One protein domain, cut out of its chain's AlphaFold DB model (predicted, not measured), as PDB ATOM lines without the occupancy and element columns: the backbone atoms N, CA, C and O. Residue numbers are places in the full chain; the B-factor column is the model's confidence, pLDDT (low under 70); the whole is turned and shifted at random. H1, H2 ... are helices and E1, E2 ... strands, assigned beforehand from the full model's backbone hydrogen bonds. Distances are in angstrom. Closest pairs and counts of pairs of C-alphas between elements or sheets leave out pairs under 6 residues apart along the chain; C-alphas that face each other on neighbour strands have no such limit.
ATOM      1  N   MET A  31      76.055  37.483 137.577       54.94
ATOM      2  CA  MET A  31      74.895  38.137 138.176       54.94
ATOM      3  C   MET A  31      73.672  37.830 137.310       54.94
ATOM      4  O   MET A  31      73.370  38.561 136.367       54.94
ATOM      5  N   GLU A  32      72.991  36.721 137.590       61.72
ATOM      6  CA  GLU A  32      71.797  36.325 136.840       61.72
ATOM      7  C   GLU A  32      70.541  36.865 137.535       61.72
ATOM      8  O   GLU A  32      70.144  36.407 138.603       61.72
ATOM      9  N   GLY A  33      69.946  37.911 136.954       56.19
ATOM     10  CA  GLY A  33      68.922  38.729 137.617       56.19
ATOM     11  C   GLY A  33      67.542  38.083 137.792       56.19
ATOM     12  O   GLY A  33      66.697  38.669 138.465       56.19
ATOM     13  N   TYR A  34      67.277  36.916 137.196       63.38
ATOM     14  CA  TYR A  34      65.988  36.232 137.337       63.38
ATOM     15  C   TYR A  34      66.101  34.732 137.033       63.38
ATOM     16  O   TYR A  34      65.739  34.264 135.954       63.38
ATOM     17  N   LEU A  35      66.610  33.963 137.993       75.19
ATOM     18  CA  LEU A  35      66.490  32.505 137.984       75.19
ATOM     19  C   LEU A  35      65.302  32.082 138.862       75.19
ATOM     20  O   LEU A  35      65.075  32.680 139.916       75.19
ATOM     21  N   PRO A  36      64.541  31.038 138.479       84.19
ATOM     22  CA  PRO A  36      63.601  30.412 139.397       84.19
ATOM     23  C   PRO A  36      64.317  30.010 140.688       84.19
ATOM     24  O   PRO A  36      65.428  29.482 140.643       84.19
ATOM     25  N   ALA A  37      63.669  30.209 141.835       85.19
ATOM     26  CA  ALA A  37      64.293  30.099 143.155       85.19
ATOM     27  C   ALA A  37      65.038  28.765 143.399       85.19
ATOM     28  O   ALA A  37      66.067  28.738 144.068       85.19
ATOM     29  N   GLY A  38      64.573  27.662 142.798       86.12
ATOM     30  CA  GLY A  38      65.265  26.368 142.849       86.12
ATOM     31  C   GLY A  38      66.660  26.367 142.209       86.12
ATOM     32  O   GLY A  38      67.563  25.725 142.734       86.12
ATOM     33  N   PHE A  39      66.873  27.114 141.123       87.62
ATOM     34  CA  PHE A  39      68.200  27.267 140.518       87.62
ATOM     35  C   PHE A  39      69.108  28.159 141.364       87.62
ATOM     36  O   PHE A  39      70.299  27.880 141.471       87.62
ATOM     37  N   CYS A  40      68.548  29.173 142.032       89.06
ATOM     38  CA  CYS A  40      69.307  29.985 142.981       89.06
ATOM     39  C   CYS A  40      69.845  29.129 144.139       89.06
ATOM     40  O   CYS A  40      70.998  29.278 144.514       89.06
ATOM     41  N   VAL A  41      69.060  28.179 144.660       90.31
ATOM     42  CA  VAL A  41      69.547  27.214 145.670       90.31
ATOM     43  C   VAL A  41      70.634  26.301 145.113       90.31
ATOM     44  O   VAL A  41      71.592  25.977 145.812       90.31
ATOM     45  N   ALA A  42      70.483  25.873 143.860       89.62
ATOM     46  CA  ALA A  42      71.409  24.929 143.262       89.62
ATOM     47  C   ALA A  42      72.798  25.535 143.018       89.62
ATOM     48  O   ALA A  42      73.798  24.827 143.168       89.62
ATOM     49  N   TRP A  43      72.853  26.804 142.601       86.81
ATOM     50  CA  TRP A  43      74.053  27.396 142.002       86.81
ATOM     51  C   TRP A  43      74.554  28.677 142.663       86.81
ATOM     52  O   TRP A  43      75.727  28.987 142.490       86.81
ATOM     53  N   ALA A  44      73.713  29.436 143.372       88.06
ATOM     54  CA  ALA A  44      74.147  30.722 143.905       88.06
ATOM     55  C   ALA A  44      75.030  30.535 145.143       88.06
ATOM     56  O   ALA A  44      74.676  29.804 146.069       88.06
ATOM     57  N   ASP A  45      76.153  31.242 145.180       89.31
ATOM     58  CA  ASP A  45      76.946  31.393 146.402       89.31
ATOM     59  C   ASP A  45      76.350  32.487 147.308       89.31
ATOM     60  O   ASP A  45      76.343  32.357 148.531       89.31
ATOM     61  N   GLU A  46      75.783  33.534 146.699       90.62
ATOM     62  CA  GLU A  46      75.154  34.670 147.372       90.62
ATOM     63  C   GLU A  46      73.889  35.108 146.617       90.62
ATOM     64  O   GLU A  46      73.830  35.078 145.386       90.62
ATOM     65  N   ILE A  47      72.857  35.505 147.357       90.81
ATOM     66  CA  ILE A  47      71.560  35.934 146.835       90.81
ATOM     67  C   ILE A  47      71.245  37.320 147.375       90.81
ATOM     68  O   ILE A  47      71.402  37.582 148.563       90.81
ATOM     69  N   PHE A  48      70.723  38.180 146.503       91.50
ATOM     70  CA  PHE A  48      70.216  39.503 146.847       91.50
ATOM     71  C   PHE A  48      68.717  39.560 146.545       91.50
ATOM     72  O   PHE A  48      68.304  39.459 145.391       91.50
ATOM     73  N   LEU A  49      67.897  39.735 147.580       90.25
ATOM     74  CA  LEU A  49      66.472  40.011 147.439       90.25
ATOM     75  C   LEU A  49      66.260  41.508 147.273       90.25
ATOM     76  O   LEU A  49      66.661  42.293 148.133       90.25
ATOM     77  N   PHE A  50      65.589  41.898 146.196       89.69
ATOM     78  CA  PHE A  50      65.244  43.287 145.923       89.69
ATOM     79  C   PHE A  50      63.767  43.552 146.206       89.69
ATOM     80  O   PHE A  50      62.898  42.780 145.803       89.69
ATOM     81  N   LYS A  51      63.486  44.681 146.859       86.94
ATOM     82  CA  LYS A  51      62.140  45.212 147.093       86.94
ATOM     83  C   LYS A  51      62.174  46.731 146.958       86.94
ATOM     84  O   LYS A  51      63.058  47.375 147.514       86.94
ATOM     85  N   ASP A  52      61.244  47.299 146.193       90.50
ATOM     86  CA  ASP A  52      61.083  48.753 146.026       90.50
ATOM     87  C   ASP A  52      62.389  49.496 145.659       90.50
ATOM     88  O   ASP A  52      62.706  50.564 146.185       90.50
ATOM     89  N   GLY A  53      63.187  48.901 144.763       88.56
ATOM     90  CA  GLY A  53      64.457  49.472 144.294       88.56
ATOM     91  C   GLY A  53      65.607  49.413 145.307       88.56
ATOM     92  O   GLY A  53      66.640  50.045 145.092       88.56
ATOM     93  N   ARG A  54      65.453  48.669 146.408       89.81
ATOM     94  CA  ARG A  54      66.474  48.474 147.446       89.81
ATOM     95  C   ARG A  54      66.738  46.991 147.668       89.81
ATOM     96  O   ARG A  54      65.874  46.156 147.417       89.81
ATOM     97  N   VAL A  55      67.926  46.668 148.173       92.56
ATOM     98  CA  VAL A  55      68.220  45.322 148.681       92.56
ATOM     99  C   VAL A  55      67.487  45.161 150.010       92.56
ATOM    100  O   VAL A  55      67.789  45.863 150.972       92.56
ATOM    101  N   LEU A  56      66.504  44.265 150.043       92.31
ATOM    102  CA  LEU A  56      65.782  43.875 151.251       92.31
ATOM    103  C   LEU A  56      66.642  42.954 152.120       92.31
ATOM    104  O   LEU A  56      66.698  43.122 153.335       92.31
ATOM    105  N   LYS A  57      67.305  41.977 151.491       92.44
ATOM    106  CA  LYS A  57      68.141  40.981 152.167       92.44
ATOM    107  C   LYS A  57      69.253  40.510 151.241       92.44
ATOM    108  O   LYS A  57      69.030  40.378 150.040       92.44
ATOM    109  N   SER A  58      70.413  40.209 151.805       93.69
ATOM    110  CA  SER A  58      71.485  39.505 151.109       93.69
ATOM    111  C   SER A  58      72.105  38.441 152.007       93.69
ATOM    112  O   SER A  58      72.060  38.570 153.232       93.69
ATOM    113  N   GLY A  59      72.646  37.389 151.403       93.44
ATOM    114  CA  GLY A  59      73.316  36.302 152.115       93.44
ATOM    115  C   GLY A  59      73.390  35.031 151.282       93.44
ATOM    116  O   GLY A  59      73.075  35.030 150.092       93.44
ATOM    117  N   THR A  60      73.781  33.932 151.915       92.19
ATOM    118  CA  THR A  60      73.786  32.602 151.291       92.19
ATOM    119  C   THR A  60      72.364  32.138 150.929       92.19
ATOM    120  O   THR A  60      71.384  32.642 151.493       92.19
ATOM    121  N   PRO A  61      72.200  31.141 150.034       90.56
ATOM    122  CA  PRO A  61      70.880  30.591 149.729       90.56
ATOM    123  C   PRO A  61      70.115  30.106 150.959       90.56
ATOM    124  O   PRO A  61      68.905  30.287 151.039       90.56
ATOM    125  N   GLU A  62      70.822  29.530 151.929       88.44
ATOM    126  CA  GLU A  62      70.256  29.101 153.204       88.44
ATOM    127  C   GLU A  62      69.696  30.285 153.994       88.44
ATOM    128  O   GLU A  62      68.517  30.297 154.344       88.44
ATOM    129  N   GLU A  63      70.503  31.318 154.223       90.88
ATOM    130  CA  GLU A  63      70.092  32.493 154.999       90.88
ATOM    131  C   GLU A  63      68.939  33.254 154.339       90.88
ATOM    132  O   GLU A  63      68.083  33.806 155.030       90.88
ATOM    133  N   VAL A  64      68.909  33.299 153.004       92.88
ATOM    134  CA  VAL A  64      67.889  34.030 152.252       92.88
ATOM    135  C   VAL A  64      66.590  33.236 152.131       92.88
ATOM    136  O   VAL A  64      65.524  33.790 152.396       92.88
ATOM    137  N   PHE A  65      66.644  31.955 151.760       91.38
ATOM    138  CA  PHE A  65      65.429  31.174 151.514       91.38
ATOM    139  C   PHE A  65      64.773  30.595 152.773       91.38
ATOM    140  O   PHE A  65      63.621  30.169 152.698       91.38
ATOM    141  N   THR A  66      65.450  30.610 153.924       87.75
ATOM    142  CA  THR A  66      64.824  30.285 155.222       87.75
ATOM    143  C   THR A  66      64.050  31.469 155.821       87.75
ATOM    144  O   THR A  66      63.195  31.281 156.691       87.75
ATOM    145  N   ASP A  67      64.276  32.693 155.332       90.88
ATOM    146  CA  ASP A  67      63.567  33.898 155.772       90.88
ATOM    147  C   ASP A  67      62.213  34.039 155.060       90.88
ATOM    148  O   ASP A  67      62.034  34.793 154.101       90.88
ATOM    149  N   THR A  68      61.222  33.290 155.546       88.50
ATOM    150  CA  THR A  68      59.870  33.291 154.960       88.50
ATOM    151  C   THR A  68      59.187  34.664 154.991       88.50
ATOM    152  O   THR A  68      58.353  34.932 154.124       88.50
ATOM    153  N   SER A  69      59.535  35.548 155.936       91.25
ATOM    154  CA  SER A  69      59.064  36.939 155.954       91.25
ATOM    155  C   SER A  69      59.603  37.728 154.766       91.25
ATOM    156  O   SER A  69      58.811  38.277 154.001       91.25
ATOM    157  N   ALA A  70      60.924  37.719 154.561       89.81
ATOM    158  CA  ALA A  70      61.557  38.433 153.456       89.81
ATOM    159  C   ALA A  70      61.071  37.920 152.093       89.81
ATOM    160  O   ALA A  70      60.763  38.720 151.209       89.81
ATOM    161  N   LEU A  71      60.919  36.598 151.938       91.00
ATOM    162  CA  LEU A  71      60.388  36.008 150.707       91.00
ATOM    163  C   LEU A  71      58.971  36.507 150.406       91.00
ATOM    164  O   LEU A  71      58.720  37.003 149.303       91.00
ATOM    165  N   ARG A  72      58.066  36.461 151.395       89.06
ATOM    166  CA  ARG A  72      56.679  36.938 151.251       89.06
ATOM    167  C   ARG A  72      56.614  38.412 150.877       89.06
ATOM    168  O   ARG A  72      55.816  38.783 150.023       89.06
ATOM    169  N   GLU A  73      57.466  39.241 151.471       87.75
ATOM    170  CA  GLU A  73      57.546  40.666 151.148       87.75
ATOM    171  C   GLU A  73      57.980  40.947 149.702       87.75
ATOM    172  O   GLU A  73      57.648  42.003 149.164       87.75
ATOM    173  N   THR A  74      58.689  40.009 149.072       86.00
ATOM    174  CA  THR A  74      59.096  40.067 147.658       86.00
ATOM    175  C   THR A  74      58.208  39.247 146.718       86.00
ATOM    176  O   THR A  74      58.557  39.069 145.555       86.00
ATOM    177  N   ASN A  75      57.058  38.749 147.192       86.12
ATOM    178  CA  ASN A  75      56.179  37.827 146.454       86.12
ATOM    179  C   ASN A  75      56.876  36.531 145.995       86.12
ATOM    180  O   ASN A  75      56.491  35.927 144.994       86.12
ATOM    181  N   LEU A  76      57.901  36.098 146.727       88.19
ATOM    182  CA  LEU A  76      58.600  34.840 146.510       88.19
ATOM    183  C   LEU A  76      58.103  33.786 147.497       88.19
ATOM    184  O   LEU A  76      57.633  34.083 148.598       88.19
ATOM    185  N   THR A  77      58.251  32.530 147.103       87.94
ATOM    186  CA  THR A  77      58.031  31.373 147.967       87.94
ATOM    187  C   THR A  77      59.330  30.608 148.137       87.94
ATOM    188  O   THR A  77      60.263  30.733 147.340       87.94
ATOM    189  N   GLN A  78      59.382  29.794 149.185       90.38
ATOM    190  CA  GLN A  78      60.513  28.915 149.403       90.38
ATOM    191  C   GLN A  78      60.612  27.892 148.248       90.38
ATOM    192  O   GLN A  78      59.591  27.406 147.755       90.38
ATOM    193  N   PRO A  79      61.826  27.575 147.774       91.81
ATOM    194  CA  PRO A  79      62.059  26.500 146.817       91.81
ATOM    195  C   PRO A  79      61.562  25.146 147.337       91.81
ATOM    196  O   PRO A  79      61.841  24.784 148.479       91.81
ATOM    197  N   ALA A  80      60.922  24.354 146.471       91.88
ATOM    198  CA  ALA A  80      60.300  23.076 146.844       91.88
ATOM    199  C   ALA A  80      61.258  22.080 147.527       91.88
ATOM    200  O   ALA A  80      60.858  21.346 148.426       91.88
ATOM    201  N   VAL A  81      62.534  22.062 147.123       93.50
ATOM    202  CA  VAL A  81      63.560  21.211 147.751       93.50
ATOM    203  C   VAL A  81      63.780  21.574 149.223       93.50
ATOM    204  O   VAL A  81      63.937  20.683 150.053       93.50
ATOM    205  N   LEU A  82      63.746  22.868 149.549       92.56
ATOM    206  CA  LEU A  82      63.942  23.355 150.909       92.56
ATOM    207  C   LEU A  82      62.687  23.145 151.749       92.56
ATOM    208  O   LEU A  82      62.784  22.657 152.866       92.56
ATOM    209  N   GLU A  83      61.512  23.420 151.179       92.25
ATOM    210  CA  GLU A  83      60.231  23.171 151.848       92.25
ATOM    211  C   GLU A  83      60.082  21.691 152.245       92.25
ATOM    212  O   GLU A  83      59.695  21.367 153.370       92.25
ATOM    213  N   LEU A  84      60.448  20.773 151.342       93.62
ATOM    214  CA  LEU A  84      60.422  19.342 151.631       93.62
ATOM    215  C   LEU A  84      61.473  18.948 152.677       93.62
ATOM    216  O   LEU A  84      61.156  18.186 153.590       93.62
ATOM    217  N   PHE A  85      62.699  19.464 152.567       93.38
ATOM    218  CA  PHE A  85      63.755  19.210 153.547       93.38
ATOM    219  C   PHE A  85      63.339  19.656 154.957       93.38
ATOM    220  O   PHE A  85      63.420  18.865 155.897       93.38
ATOM    221  N   ASP A  86      62.795  20.866 155.094       91.50
ATOM    222  CA  ASP A  86      62.301  21.402 156.365       91.50
ATOM    223  C   ASP A  86      61.153  20.558 156.931       91.50
ATOM    224  O   ASP A  86      61.135  20.249 158.123       91.50
ATOM    225  N   SER A  87      60.220  20.121 156.078       93.31
ATOM    226  CA  SER A  87      59.114  19.238 156.470       93.31
ATOM    227  C   SER A  87      59.608  17.885 157.000       93.31
ATOM    228  O   SER A  87      59.101  17.383 158.008       93.31
ATOM    229  N   LEU A  88      60.629  17.300 156.368       94.31
ATOM    230  CA  LEU A  88      61.244  16.045 156.808       94.31
ATOM    231  C   LEU A  88      62.031  16.215 158.116       94.31
ATOM    232  O   LEU A  88      61.940  15.355 158.997       94.31
ATOM    233  N   CYS A  89      62.740  17.334 158.281       92.69
ATOM    234  CA  CYS A  89      63.411  17.697 159.530       92.69
ATOM    235  C   CYS A  89      62.409  17.892 160.677       92.69
ATOM    236  O   CYS A  89      62.590  17.348 161.765       92.69
ATOM    237  N   ALA A  90      61.305  18.603 160.430       92.62
ATOM    238  CA  ALA A  90      60.250  18.830 161.418       92.62
ATOM    239  C   ALA A  90      59.577  17.527 161.884       92.62
ATOM    240  O   ALA A  90      59.106  17.437 163.016       92.62
ATOM    241  N   LYS A  91      59.547  16.503 161.024       94.62
ATOM    242  CA  LYS A  91      59.034  15.161 161.344       94.62
ATOM    243  C   LYS A  91      60.069  14.255 162.024       94.62
ATOM    244  O   LYS A  91      59.741  13.115 162.335       94.62
ATOM    245  N   GLY A  92      61.297  14.731 162.238       93.00
ATOM    246  CA  GLY A  92      62.390  13.952 162.822       93.00
ATOM    247  C   GLY A  92      62.940  12.852 161.910       93.00
ATOM    248  O   GLY A  92      63.659  11.980 162.388       93.00
ATOM    249  N   ILE A  93      62.599  12.876 160.615       93.44
ATOM    250  CA  ILE A  93      63.114  11.925 159.617       93.44
ATOM    251  C   ILE A  93      64.535  12.327 159.217       93.44
ATOM    252  O   ILE A  93      65.417  11.482 159.114       93.44
ATOM    253  N   LEU A  94      64.756  13.630 159.026       92.81
ATOM    254  CA  LEU A  94      66.069  14.215 158.767       92.81
ATOM    255  C   LEU A  94      66.531  15.044 159.969       92.81
ATOM    256  O   LEU A  94      65.730  15.498 160.787       92.81
ATOM    257  N   LYS A  95      67.845  15.227 160.080       89.25
ATOM    258  CA  LYS A  95      68.470  16.036 161.128       89.25
ATOM    259  C   LYS A  95      68.652  17.467 160.639       89.25
ATOM    260  O   LYS A  95      69.169  17.677 159.545       89.25
ATOM    261  N   LYS A  96      68.294  18.446 161.472       82.31
ATOM    262  CA  LYS A  96      68.417  19.873 161.134       82.31
ATOM    263  C   LYS A  96      69.877  20.318 160.985       82.31
ATOM    264  O   LYS A  96      70.151  21.315 160.336       82.31
ATOM    265  N   GLU A  97      70.811  19.569 161.564       85.75
ATOM    266  CA  GLU A  97      72.249  19.817 161.454       85.75
ATOM    267  C   GLU A  97      72.831  19.377 160.099       85.75
ATOM    268  O   GLU A  97      74.015  19.598 159.835       85.75
ATOM    269  N   TRP A  98      72.043  18.704 159.252       86.00
ATOM    270  CA  TRP A  98      72.489  18.329 157.913       86.00
ATOM    271  C   TRP A  98      72.560  19.553 157.012       86.00
ATOM    272  O   TRP A  98      71.766  20.483 157.129       86.00
ATOM    273  N   LYS A  99      73.528  19.536 156.089       88.94
ATOM    274  CA  LYS A  99      73.647  20.588 155.081       88.94
ATOM    275  C   LYS A  99      72.370  20.650 154.259       88.94
ATOM    276  O   LYS A  99      71.805  19.618 153.913       88.94
ATOM    277  N   ILE A 100      71.965  21.862 153.911       88.31
ATOM    278  CA  ILE A 100      70.809  22.065 153.055       88.31
ATOM    279  C   ILE A 100      71.064  21.443 151.667       88.31
ATOM    280  O   ILE A 100      72.099  21.732 151.055       88.31
ATOM    281  N   PRO A 101      70.144  20.606 151.150       92.56
ATOM    282  CA  PRO A 101      70.283  19.998 149.831       92.56
ATOM    283  C   PRO A 101      70.146  21.045 148.723       92.56
ATOM    284  O   PRO A 101      69.207  21.845 148.711       92.56
ATOM    285  N   ARG A 102      71.042  21.002 147.733       91.06
ATOM    286  CA  ARG A 102      71.041  21.966 146.619       91.06
ATOM    287  C   ARG A 102      69.968  21.687 145.571       91.06
ATOM    288  O   ARG A 102      69.630  22.548 144.766       91.06
ATOM    289  N   ASN A 103      69.466  20.459 145.525       92.31
ATOM    290  CA  ASN A 103      68.481  19.993 144.554       92.31
ATOM    291  C   ASN A 103      67.799  18.709 145.056       92.31
ATOM    292  O   ASN A 103      68.224  18.101 146.040       92.31
ATOM    293  N   LEU A 104      66.742  18.280 144.363       92.81
ATOM    294  CA  LEU A 104      65.974  17.090 144.744       92.81
ATOM    295  C   LEU A 104      66.806  15.798 144.727       92.81
ATOM    296  O   LEU A 104      66.547  14.917 145.536       92.81
ATOM    297  N   LYS A 105      67.820  15.692 143.858       94.00
ATOM    298  CA  LYS A 105      68.680  14.502 143.772       94.00
ATOM    299  C   LYS A 105      69.576  14.357 145.006       94.00
ATOM    300  O   LYS A 105      69.776  13.251 145.495       94.00
ATOM    301  N   GLU A 106      70.103  15.464 145.527       94.31
ATOM    302  CA  GLU A 106      70.843  15.459 146.795       94.31
ATOM    303  C   GLU A 106      69.937  15.106 147.976       94.31
ATOM    304  O   GLU A 106      70.318  14.301 148.824       94.31
ATOM    305  N   LEU A 107      68.715  15.643 148.001       94.19
ATOM    306  CA  LEU A 107      67.734  15.298 149.027       94.19
ATOM    307  C   LEU A 107      67.340  13.811 148.978       94.19
ATOM    308  O   LEU A 107      67.234  13.162 150.014       94.19
ATOM    309  N   GLU A 108      67.168  13.239 147.788       95.25
ATOM    310  CA  GLU A 108      66.912  11.805 147.618       95.25
ATOM    311  C   GLU A 108      68.073  10.950 148.149       95.25
ATOM    312  O   GLU A 108      67.847   9.926 148.799       95.25
ATOM    313  N   ALA A 109      69.317  11.393 147.941       94.25
ATOM    314  CA  ALA A 109      70.493  10.724 148.489       94.25
ATOM    315  C   ALA A 109      70.514  10.750 150.027       94.25
ATOM    316  O   ALA A 109      70.909   9.762 150.640       94.25
ATOM    317  N   TYR A 110      70.051  11.837 150.653       93.25
ATOM    318  CA  TYR A 110      69.897  11.922 152.111       93.25
ATOM    319  C   TYR A 110      68.878  10.915 152.632       93.25
ATOM    320  O   TYR A 110      69.165  10.207 153.591       93.25
ATOM    321  N   ILE A 111      67.721  10.819 151.976       92.81
ATOM    322  CA  ILE A 111      66.655   9.887 152.362       92.81
ATOM    323  C   ILE A 111      67.101   8.434 152.172       92.81
ATOM    324  O   ILE A 111      66.818   7.591 153.014       92.81
ATOM    325  N   SER A 112      67.831   8.142 151.094       92.94
ATOM    326  CA  SER A 112      68.345   6.795 150.802       92.94
ATOM    327  C   SER A 112      69.439   6.333 151.772       92.94
ATOM    328  O   SER A 112      69.760   5.148 151.805       92.94
ATOM    329  N   ALA A 113      70.042   7.264 152.514       87.56
ATOM    330  CA  ALA A 113      71.102   7.002 153.482       87.56
ATOM    331  C   ALA A 113      70.602   6.896 154.937       87.56
ATOM    332  O   ALA A 113      71.428   6.702 155.834       87.56
ATOM    333  N   LEU A 114      69.293   7.063 155.172       84.56
ATOM    334  CA  LEU A 114      68.638   6.841 156.468       84.56
ATOM    335  C   LEU A 114      68.532   5.351 156.798       84.56
ATOM    336  O   LEU A 114      68.718   5.027 157.994       84.56
TER     337      LEU A 114
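This is residues 31 to 114 of the 114 residues of a protein of uncultured Clostridium sp (UniProt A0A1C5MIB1). This is an elongated model with two parts end to end: at one end a two-strand hairpin, E1 and E2, with the short helix H3 over one face of it and H1 and H2 near its base, and at the other end two helices, H4 and H5, roughly side by side. H4 and H5 run the same way, and the long loop of residues 91 to 103 leads back from the end of H4 to the beginning of H5. The printed part has 84 residues, with five named helices and two named strands in the order H1, E1, E2, H2, H3, H4, H5; the sheet, E1 - E2, is antiparallel and the class is mixed, helices and strands. The whole is compact by its radius of gyration of the C-alphas, 13.4 A, yet its C-alphas span 44 by 23 by 18 A.

Find C-alpha 47 at (71.560, 35.934, 146.835), where E1 begins; it runs over residues 47 to 51, 13.2 A. E2 comes back over residues 54 to 59, 14.7 A. Before them is H1, residues 37 to 43, 10.2 A. After them look for H2, residues 61 to 65, 5.8 A, and H3, residues 68 to 73, 8.6 A. H4, residues 80 to 90, is the longest helix at 15.2 A and begins at C-alpha 80, (60.300, 23.076, 146.844). H5, residues 104 to 112, measures 12.2 A and ends at C-alpha 112, (68.345, 6.795, 150.802).

Start at the hairpin of E1 and E2, whose directions stand at 157 degrees: N 49 and O 57 are 2.8 A apart and N 56 and O 49 are 2.7 A apart, both within hydrogen-bond range. The closest C-alphas of E2 and H3 are those of Lys 57 and Ala 70, 7.2 A apart. At Ile 47 and Pro 61 you find the closest C-alphas of E1 and H2, 6.1 A apart. H1 and H2 only just touch, with 3 pairs of C-alphas within 8 A, the closest those of Val 41 and Pro 61 at 5.4 A. H2 and H3 touch only at the corner, and only just, with 3 such pairs; the closest are the C-alphas of Phe 65 and Leu 71, 7.0 A apart. H1 and H4 are close but not clearly touching, the C-alphas of Gly 38 and Ala 80 being closest at 7.2 A, and their lines are about perpendicular at 88 degrees. H4 and H5 only just touch, with 3 pairs within 8 A; the closest C-alphas, of Val 81 and Leu 104, are 5.6 A apart, and the helices run the same way at a shallow tilt of 27 degrees. H5 is apart from H1, E1, E2, H2 and H3. In H1, H2, H3, H4 and H5 every O i to N i+4 pair is within hydrogen-bond range.

The two farthest C-alphas, those of Gly 53 and Leu 114, are 44.5 A apart, and Leu 114 is the chain's last residue. The printed part has no cut. The link from H4 to H5, 13 residues, is long, and the link from H3 to H4, 6 residues, is short. The mean pLDDT of the printed part is 88.8, and residues 31 to 34 are under 70.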